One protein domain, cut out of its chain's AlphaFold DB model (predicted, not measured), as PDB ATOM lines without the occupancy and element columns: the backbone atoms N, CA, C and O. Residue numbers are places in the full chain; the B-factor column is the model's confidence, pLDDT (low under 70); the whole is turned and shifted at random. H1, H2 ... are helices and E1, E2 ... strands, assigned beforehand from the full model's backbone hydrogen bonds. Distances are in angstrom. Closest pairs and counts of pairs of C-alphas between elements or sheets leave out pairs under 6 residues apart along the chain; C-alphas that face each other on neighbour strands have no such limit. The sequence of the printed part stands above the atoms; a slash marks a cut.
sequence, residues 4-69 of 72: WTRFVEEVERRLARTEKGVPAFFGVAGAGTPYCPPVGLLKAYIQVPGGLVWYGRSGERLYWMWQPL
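What this domain is: This is residues 4 to 69 of the 72 residues of an uncharacterized protein of Thermus islandicus (UniProt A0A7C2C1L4). A strongly twisted sheet of four strands curls round one helix, H1, which packs along the sheet's hollow face. On the other side of the sheet, the long link of residues 29 to 43 loops over without a named element. The printed part has 66 residues, with one named helix and four named strands in the order H1, E1, E2, E3, E4 along the chain. Across the sheet the strands run E1, E4, E3, E2, a mixed order in which E1 and E4 are parallel and the other neighbours antiparallel, and the class is mixed, helices and strands. The whole is compact, with a radius of gyration of the C-alphas of 10.7 A and spans of 28 by 26 by 17 A.

How they stand to each other: The inner strands of the sheet are E4, residues 61 to 68, and E3, residues 51 to 58, an antiparallel hairpin at 160 degrees, with N 54 and O 65 at 2.9 A and N 63 and O 56 at 2.8 A, within hydrogen-bond range. E2, residues 44 to 48, is an edge strand and forms a hairpin with E3, antiparallel at 146 degrees, with N 53 and O 46 at 2.8 A. E2, E3 and E4 make a meander, each strand the antiparallel neighbour of the one before. The other edge strand, E1, residues 22 to 28, is parallel to E4 at 31 degrees, with N 24 and O 62 at 2.7 A. The edge strands E1 and E2 are apart. From edge to edge the strands' lines turn by 75 degrees and the way across the sheet turns by 42 degrees. H1, residues 4 to 18, is on the sheet, and the two make two layers, a helix on one face of a sheet. The closest C-alphas of H1 and E1 are those of Glu 12 and Pro 23, 5.6 A apart. H1 and E2 are near each other, with 9 pairs of C-alphas within 10 A. In H1 every O i to N i+4 pair is within hydrogen-bond range.

Where its parts are: H1 begins at C-alpha 4, (116.206, 128.070, 68.805), and measures 21.1 A from first to last C-alpha. E3 measures 23.1 A, E4 22.8 A, E1 18.5 A and E2 13.3 A. E1 begins at C-alpha 22, (120.775, 142.721, 79.774), and E4 ends at C-alpha 68, (106.523, 135.392, 63.522).

The domain as a whole: The two C-alphas farthest apart are those of Gly 50 and Gly 59, 29.4 A. The printed part, residues 4 to 69, has no cut. The link from E1 to E2 is long, 15 residues, and within it residues 35 to 36 pair antiparallel with residues 40 to 41; the links from H1 to E1, E2 to E3 and E3 to E4 are tight. The mean pLDDT of the printed part is 90.3, and residue 31 alone is under 70.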
ATOM      1  N   TRP A   4     116.747 127.094  67.864       84.44
ATOM      2  CA  TRP A   4     116.206 128.070  68.805       84.44
ATOM      3  C   TRP A   4     117.262 128.725  69.706       84.44
ATOM      4  O   TRP A   4     117.255 129.943  69.872       84.44
ATOM      5  N   THR A   5     118.206 127.960  70.267       88.12
ATOM      6  CA  THR A   5     119.261 128.528  71.128       88.12
ATOM      7  C   THR A   5     120.136 129.498  70.342       88.12
ATOM      8  O   THR A   5     120.427 130.598  70.806       88.12
ATOM      9  N   ARG A   6     120.504 129.119  69.112       88.31
ATOM     10  CA  ARG A   6     121.305 129.968  68.225       88.31
ATOM     11  C   ARG A   6     120.569 131.262  67.864       88.31
ATOM     12  O   ARG A   6     121.196 132.320  67.838       88.31
ATOM     13  N   PHE A   7     119.264 131.174  67.610       89.50
ATOM     14  CA  PHE A   7     118.413 132.334  67.353       89.50
ATOM     15  C   PHE A   7     118.381 133.295  68.548       89.50
ATOM     16  O   PHE A   7     118.659 134.481  68.376       89.50
ATOM     17  N   VAL A   8     118.118 132.791  69.759       91.00
ATOM     18  CA  VAL A   8     118.084 133.610  70.983       91.00
ATOM     19  C   VAL A   8     119.410 134.346  71.183       91.00
ATOM     20  O   VAL A   8     119.413 135.567  71.310       91.00
ATOM     21  N   GLU A   9     120.543 133.643  71.106       91.31
ATOM     22  CA  GLU A   9     121.863 134.272  71.249       91.31
ATOM     23  C   GLU A   9     122.128 135.345  70.183       91.31
ATOM     24  O   GLU A   9     122.798 136.350  70.428       91.31
ATOM     25  N   GLU A  10     121.666 135.131  68.950       91.88
ATOM     26  CA  GLU A  10     121.784 136.131  67.896       91.88
ATOM     27  C   GLU A  10     120.961 137.382  68.204       91.88
ATOM     28  O   GLU A  10     121.489 138.492  68.088       91.88
ATOM     29  N   VAL A  11     119.710 137.210  68.626       92.38
ATOM     30  CA  VAL A  11     118.827 138.313  69.010       92.38
ATOM     31  C   VAL A  11     119.424 139.100  70.169       92.38
ATOM     32  O   VAL A  11     119.566 140.318  70.069       92.38
ATOM     33  N   GLU A  12     119.860 138.418  71.223       92.44
ATOM     34  CA  GLU A  12     120.490 139.044  72.384       92.44
ATOM     35  C   GLU A  12     121.750 139.828  71.994       92.44
ATOM     36  O   GLU A  12     121.913 140.981  72.398       92.44
ATOM     37  N   ARG A  13     122.602 139.265  71.125       90.81
ATOM     38  CA  ARG A  13     123.788 139.966  70.597       90.81
ATOM     39  C   ARG A  13     123.447 141.176  69.733       90.81
ATOM     40  O   ARG A  13     124.249 142.108  69.678       90.81
ATOM     41  N   ARG A  14     122.342 141.148  68.986       92.31
ATOM     42  CA  ARG A  14     121.896 142.293  68.177       92.31
ATOM     43  C   ARG A  14     121.326 143.385  69.082       92.31
ATOM     44  O   ARG A  14     121.743 144.530  68.962       92.31
ATOM     45  N   LEU A  15     120.474 143.023  70.039       91.69
ATOM     46  CA  LEU A  15     119.894 143.962  71.001       91.69
ATOM     47  C   LEU A  15     120.962 144.635  71.862       91.69
ATOM     48  O   LEU A  15     120.951 145.854  71.967       91.69
ATOM     49  N   ALA A  16     121.930 143.878  72.385       88.38
ATOM     50  CA  ALA A  16     123.031 144.429  73.178       88.38
ATOM     51  C   ALA A  16     123.958 145.373  72.380       88.38
ATOM     52  O   ALA A  16     124.666 146.191  72.968       88.38
ATOM     53  N   ARG A  17     123.984 145.258  71.042       88.06
ATOM     54  CA  ARG A  17     124.699 146.195  70.157       88.06
ATOM     55  C   ARG A  17     123.898 147.466  69.891       88.06
ATOM     56  O   ARG A  17     124.496 148.532  69.792       88.06
ATOM     57  N   THR A  18     122.581 147.346  69.760       86.06
ATOM     58  CA  THR A  18     121.686 148.482  69.512       86.06
ATOM     59  C   THR A  18     121.468 149.310  70.781       86.06
ATOM     60  O   THR A  18     121.482 150.537  70.724       86.06
ATOM     61  N   GLU A  19     121.310 148.659  71.933       84.56
ATOM     62  CA  GLU A  19     121.062 149.301  73.222       84.56
ATOM     63  C   GLU A  19     121.870 148.644  74.346       84.56
ATOM     64  O   GLU A  19     122.089 147.436  74.375       84.56
ATOM     65  N   LYS A  20     122.292 149.443  75.332       82.94
ATOM     66  CA  LYS A  20     122.977 148.920  76.522       82.94
ATOM     67  C   LYS A  20     121.964 148.327  77.499       82.94
ATOM     68  O   LYS A  20     121.160 149.071  78.053       82.94
ATOM     69  N   GLY A  21     122.054 147.036  77.788       85.50
ATOM     70  CA  GLY A  21     121.267 146.387  78.836       85.50
ATOM     71  C   GLY A  21     121.360 144.871  78.755       85.50
ATOM     72  O   GLY A  21     121.887 144.333  77.783       85.50
ATOM     73  N   VAL A  22     120.852 144.187  79.780       89.94
ATOM     74  CA  VAL A  22     120.775 142.721  79.774       89.94
ATOM     75  C   VAL A  22     119.490 142.315  79.049       89.94
ATOM     76  O   VAL A  22     118.404 142.636  79.548       89.94
ATOM     77  N   PRO A  23     119.578 141.669  77.872       91.38
ATOM     78  CA  PRO A  23     118.399 141.231  77.151       91.38
ATOM     79  C   PRO A  23     117.701 140.087  77.892       91.38
ATOM     80  O   PRO A  23     118.337 139.228  78.494       91.38
ATOM     81  N   ALA A  24     116.374 140.106  77.868       92.88
ATOM     82  CA  ALA A  24     115.509 139.130  78.501       92.88
ATOM     83  C   ALA A  24     114.327 138.831  77.576       92.88
ATOM     84  O   ALA A  24     113.536 139.718  77.242       92.88
ATOM     85  N   PHE A  25     114.204 137.570  77.173       92.38
ATOM     86  CA  PHE A  25     113.066 137.116  76.388       92.38
ATOM     87  C   PHE A  25     111.791 137.116  77.236       92.38
ATOM     88  O   PHE A  25     111.781 136.581  78.345       92.38
ATOM     89  N   PHE A  26     110.716 137.696  76.704       92.38
ATOM     90  CA  PHE A  26     109.422 137.782  77.380       92.38
ATOM     91  C   PHE A  26     108.329 136.924  76.723       92.38
ATOM     92  O   PHE A  26     107.305 136.651  77.343       92.38
ATOM     93  N   GLY A  27     108.534 136.448  75.491       91.75
ATOM     94  CA  GLY A  27     107.596 135.538  74.836       91.75
ATOM     95  C   GLY A  27     107.408 135.804  73.349       91.75
ATOM     96  O   GLY A  27     108.126 136.583  72.726       91.75
ATOM     97  N   VAL A  28     106.413 135.131  72.780       89.75
ATOM     98  CA  VAL A  28     106.016 135.313  71.384       89.75
ATOM     99  C   VAL A  28     104.858 136.305  71.331       89.75
ATOM    100  O   VAL A  28     103.866 136.138  72.039       89.75
ATOM    101  N   ALA A  29     104.987 137.354  70.526       88.06
ATOM    102  CA  ALA A  29     103.903 138.287  70.262       88.06
ATOM    103  C   ALA A  29     102.995 137.714  69.163       88.06
ATOM    104  O   ALA A  29     103.477 137.253  68.129       88.06
ATOM    105  N   GLY A  30     101.682 137.736  69.397       79.50
ATOM    106  CA  GLY A  30     100.685 137.420  68.371       79.50
ATOM    107  C   GLY A  30     100.486 138.572  67.382       79.50
ATOM    108  O   GLY A  30     101.111 139.627  67.499       79.50
ATOM    109  N   ALA A  31      99.576 138.390  66.424       69.31
ATOM    110  CA  ALA A  31      99.138 139.475  65.550       69.31
ATOM    111  C   ALA A  31      98.458 140.581  66.385       69.31
ATOM    112  O   ALA A  31      97.454 140.331  67.052       69.31
ATOM    113  N   GLY A  32      99.018 141.794  66.378       74.56
ATOM    114  CA  GLY A  32      98.521 142.931  67.161       74.56
ATOM    115  C   GLY A  32      99.647 143.762  67.772       74.56
ATOM    116  O   GLY A  32     100.798 143.669  67.353       74.56
ATOM    117  N   THR A  33      99.319 144.598  68.761       80.81
ATOM    118  CA  THR A  33     100.317 145.449  69.418       80.81
ATOM    119  C   THR A  33     101.127 144.638  70.437       80.81
ATOM    120  O   THR A  33     100.547 144.115  71.391       80.81
ATOM    121  N   PRO A  34     102.457 144.544  70.290       91.12
ATOM    122  CA  PRO A  34     103.297 143.735  71.167       91.12
ATOM    123  C   PRO A  34     103.390 144.388  72.549       91.12
ATOM    124  O   PRO A  34     103.948 145.473  72.701       91.12
ATOM    125  N   TYR A  35     102.817 143.737  73.561       92.25
ATOM    126  CA  TYR A  35     102.763 144.238  74.934       92.25
ATOM    127  C   TYR A  35     103.616 143.384  75.874       92.25
ATOM    128  O   TYR A  35     103.439 142.172  75.968       92.25
ATOM    129  N   CYS A  36     104.496 144.044  76.619       92.56
ATOM    130  CA  CYS A  36     105.375 143.446  77.613       92.56
ATOM    131  C   CYS A  36     105.103 144.128  78.967       92.56
ATOM    132  O   CYS A  36     105.441 145.299  79.099       92.56
ATOM    133  N   PRO A  37     104.516 143.472  79.987       92.81
ATOM    134  CA  PRO A  37     104.106 144.099  81.249       92.81
ATOM    135  C   PRO A  37     105.169 144.974  81.941       92.81
ATOM    136  O   PRO A  37     104.806 146.056  82.393       92.81
ATOM    137  N   PRO A  38     106.466 144.597  81.994       93.00
ATOM    138  CA  PRO A  38     107.512 145.466  82.546       93.00
ATOM    139  C   PRO A  38     107.778 146.766  81.766       93.00
ATOM    140  O   PRO A  38     108.429 147.658  82.309       93.00
ATOM    141  N   VAL A  39     107.343 146.858  80.504       94.31
ATOM    142  CA  VAL A  39     107.670 147.948  79.562       94.31
ATOM    143  C   VAL A  39     106.424 148.693  79.055       94.31
ATOM    144  O   VAL A  39     106.482 149.892  78.798       94.31
ATOM    145  N   GLY A  40     105.294 148.009  78.898       94.38
ATOM    146  CA  GLY A  40     104.115 148.478  78.176       94.38
ATOM    147  C   GLY A  40     104.102 148.011  76.715       94.38
ATOM    148  O   GLY A  40     104.532 146.903  76.393       94.38
ATOM    149  N   LEU A  41     103.589 148.858  75.818       93.31
ATOM    150  CA  LEU A  41     103.588 148.584  74.377       93.31
ATOM    151  C   LEU A  41     104.996 148.770  73.805       93.31
ATOM    152  O   LEU A  41     105.571 149.858  73.889       93.31
ATOM    153  N   LEU A  42     105.525 147.721  73.186       93.44
ATOM    154  CA  LEU A  42     106.798 147.742  72.483       93.44
ATOM    155  C   LEU A  42     106.605 148.442  71.135       93.44
ATOM    156  O   LEU A  42     105.758 148.061  70.333       93.44
ATOM    157  N   LYS A  43     107.376 149.503  70.897       90.06
ATOM    158  CA  LYS A  43     107.293 150.310  69.665       90.06
ATOM    159  C   LYS A  43     108.534 150.189  68.786       90.06
ATOM    160  O   LYS A  43     108.493 150.589  67.629       90.06
ATOM    161  N   ALA A  44     109.622 149.656  69.338       93.19
ATOM    162  CA  ALA A  44     110.859 149.407  68.619       93.19
ATOM    163  C   ALA A  44     110.931 147.935  68.213       93.19
ATOM    164  O   ALA A  44     110.550 147.051  68.986       93.19
ATOM    165  N   TYR A  45     111.427 147.681  67.006       93.69
ATOM    166  CA  TYR A  45     111.668 146.333  66.521       93.69
ATOM    167  C   TYR A  45     112.919 146.257  65.654       93.69
ATOM    168  O   TYR A  45     113.336 147.238  65.041       93.69
ATOM    169  N   ILE A  46     113.499 145.062  65.591       92.50
ATOM    170  CA  ILE A  46     114.465 144.676  64.564       92.50
ATOM    171  C   ILE A  46     113.863 143.561  63.715       92.50
ATOM    172  O   ILE A  46     113.191 142.664  64.226       92.50
ATOM    173  N   GLN A  47     114.110 143.602  62.411       90.81
ATOM    174  CA  GLN A  47     113.718 142.518  61.523       90.81
ATOM    175  C   GLN A  47     114.742 141.380  61.600       90.81
ATOM    176  O   GLN A  47     115.959 141.599  61.580       90.81
ATOM    177  N   VAL A  48     114.234 140.155  61.685       88.25
ATOM    178  CA  VAL A  48     115.011 138.912  61.666       88.25
ATOM    179  C   VAL A  48     114.448 137.991  60.578       88.25
ATOM    180  O   VAL A  48     113.319 138.196  60.127       88.25
ATOM    181  N   PRO A  49     115.201 136.985  60.105       86.06
ATOM    182  CA  PRO A  49     114.642 135.999  59.185       86.06
ATOM    183  C   PRO A  49     113.359 135.377  59.759       86.06
ATOM    184  O   PRO A  49     113.362 134.882  60.884       86.06
ATOM    185  N   GLY A  50     112.260 135.446  59.003       86.06
ATOM    186  CA  GLY A  50     110.965 134.874  59.392       86.06
ATOM    187  C   GLY A  50     110.187 135.634  60.477       86.06
ATOM    188  O   GLY A  50     109.170 135.129  60.947       86.06
ATOM    189  N   GLY A  51     110.618 136.827  60.904       91.12
ATOM    190  CA  GLY A  51     109.875 137.549  61.937       91.12
ATOM    191  C   GLY A  51     110.389 138.936  62.306       91.12
ATOM    192  O   GLY A  51     111.339 139.468  61.732       91.12
ATOM    193  N   LEU A  52     109.761 139.505  63.328       93.06
ATOM    194  CA  LEU A  52     110.178 140.733  63.996       93.06
ATOM    195  C   LEU A  52     110.551 140.420  65.442       93.06
ATOM    196  O   LEU A  52     109.887 139.628  66.107       93.06
ATOM    197  N   VAL A  53     111.595 141.059  65.952       94.69
ATOM    198  CA  VAL A  53     111.867 141.098  67.389       94.69
ATOM    199  C   VAL A  53     111.498 142.476  67.893       94.69
ATOM    200  O   VAL A  53     112.198 143.445  67.606       94.69
ATOM    201  N   TRP A  54     110.412 142.549  68.649       95.50
ATOM    202  CA  TRP A  54     109.981 143.753  69.345       95.50
ATOM    203  C   TRP A  54     110.709 143.864  70.663       95.50
ATOM    204  O   TRP A  54     110.883 142.859  71.352       95.50
ATOM    205  N   TYR A  55     111.116 145.067  71.041       95.44
ATOM    206  CA  TYR A  55     111.873 145.256  72.266       95.44
ATOM    207  C   TYR A  55     111.626 146.615  72.908       95.44
ATOM    208  O   TYR A  55     111.093 147.550  72.304       95.44
ATOM    209  N   GLY A  56     111.997 146.697  74.178       94.88
ATOM    210  CA  GLY A  56     111.978 147.923  74.950       94.88
ATOM    211  C   GLY A  56     112.609 147.718  76.318       94.88
ATOM    212  O   GLY A  56     112.972 146.608  76.711       94.88
ATOM    213  N   ARG A  57     112.774 148.813  77.047       94.12
ATOM    214  CA  ARG A  57     113.607 148.847  78.245       94.12
ATOM    215  C   ARG A  57     112.786 149.124  79.494       94.12
ATOM    216  O   ARG A  57     111.894 149.965  79.483       94.12
ATOM    217  N   SER A  58     113.160 148.469  80.589       92.75
ATOM    218  CA  SER A  58     112.717 148.827  81.936       92.75
ATOM    219  C   SER A  58     113.880 148.644  82.910       92.75
ATOM    220  O   SER A  58     114.427 147.548  83.050       92.75
ATOM    221  N   GLY A  59     114.333 149.744  83.521       90.25
ATOM    222  CA  GLY A  59     115.558 149.763  84.327       90.25
ATOM    223  C   GLY A  59     116.802 149.459  83.487       90.25
ATOM    224  O   GLY A  59     117.062 150.147  82.505       90.25
ATOM    225  N   GLU A  60     117.576 148.441  83.860       89.81
ATOM    226  CA  GLU A  60     118.778 147.977  83.134       89.81
ATOM    227  C   GLU A  60     118.519 146.780  82.205       89.81
ATOM    228  O   GLU A  60     119.438 146.262  81.565       89.81
ATOM    229  N   ARG A  61     117.265 146.327  82.125       92.88
ATOM    230  CA  ARG A  61     116.876 145.166  81.328       92.88
ATOM    231  C   ARG A  61     116.229 145.580  80.015       92.88
ATOM    232  O   ARG A  61     115.393 146.487  79.980       92.88
ATOM    233  N   LEU A  62     116.603 144.871  78.955       94.81
ATOM    234  CA  LEU A  62     115.994 144.957  77.633       94.81
ATOM    235  C   LEU A  62     115.045 143.779  77.468       94.81
ATOM    236  O   LEU A  62     115.478 142.644  77.315       94.81
ATOM    237  N   TYR A  63     113.748 144.034  77.512       95.06
ATOM    238  CA  TYR A  63     112.752 142.997  77.297       95.06
ATOM    239  C   TYR A  63     112.431 142.913  75.821       95.06
ATOM    240  O   TYR A  63     112.234 143.942  75.171       95.06
ATOM    241  N   TRP A  64     112.348 141.697  75.301       95.62
ATOM    242  CA  TRP A  64     112.023 141.492  73.903       95.62
ATOM    243  C   TRP A  64     111.071 140.325  73.688       95.62
ATOM    244  O   TRP A  64     111.015 139.377  74.472       95.62
ATOM    245  N   MET A  65     110.303 140.417  72.610       95.38
ATOM    246  CA  MET A  65     109.348 139.414  72.169       95.38
ATOM    247  C   MET A  65     109.561 139.132  70.687       95.38
ATOM    248  O   MET A  65     109.871 140.041  69.919       95.38
ATOM    249  N   TRP A  66     109.380 137.881  70.277       93.88
ATOM    250  CA  TRP A  66     109.445 137.503  68.866       93.88
ATOM    251  C   TRP A  66     108.040 137.452  68.275       93.88
ATOM    252  O   TRP A  66     107.161 136.821  68.845       93.88
ATOM    253  N   GLN A  67     107.817 138.104  67.143       92.44
ATOM    254  CA  GLN A  67     106.601 137.976  66.356       92.44
ATOM    255  C   GLN A  67     106.949 137.230  65.063       92.44
ATOM    256  O   GLN A  67     107.719 137.768  64.260       92.44
ATOM    257  N   PRO A  68     106.402 136.028  64.824       90.00
ATOM    258  CA  PRO A  68     106.523 135.392  63.522       90.00
ATOM    259  C   PRO A  68     105.789 136.249  62.486       90.00
ATOM    260  O   PRO A  68     104.664 136.699  62.715       90.00
ATOM    261  N   LEU A  69     106.437 136.495  61.353       86.88
ATOM    262  CA  LEU A  69     105.740 136.996  60.177       86.88
ATOM    263  C   LEU A  69     105.294 135.759  59.410       86.88
ATOM    264  O   LEU A  69     106.134 134.929  59.059       86.88
TER     265      LEU A  69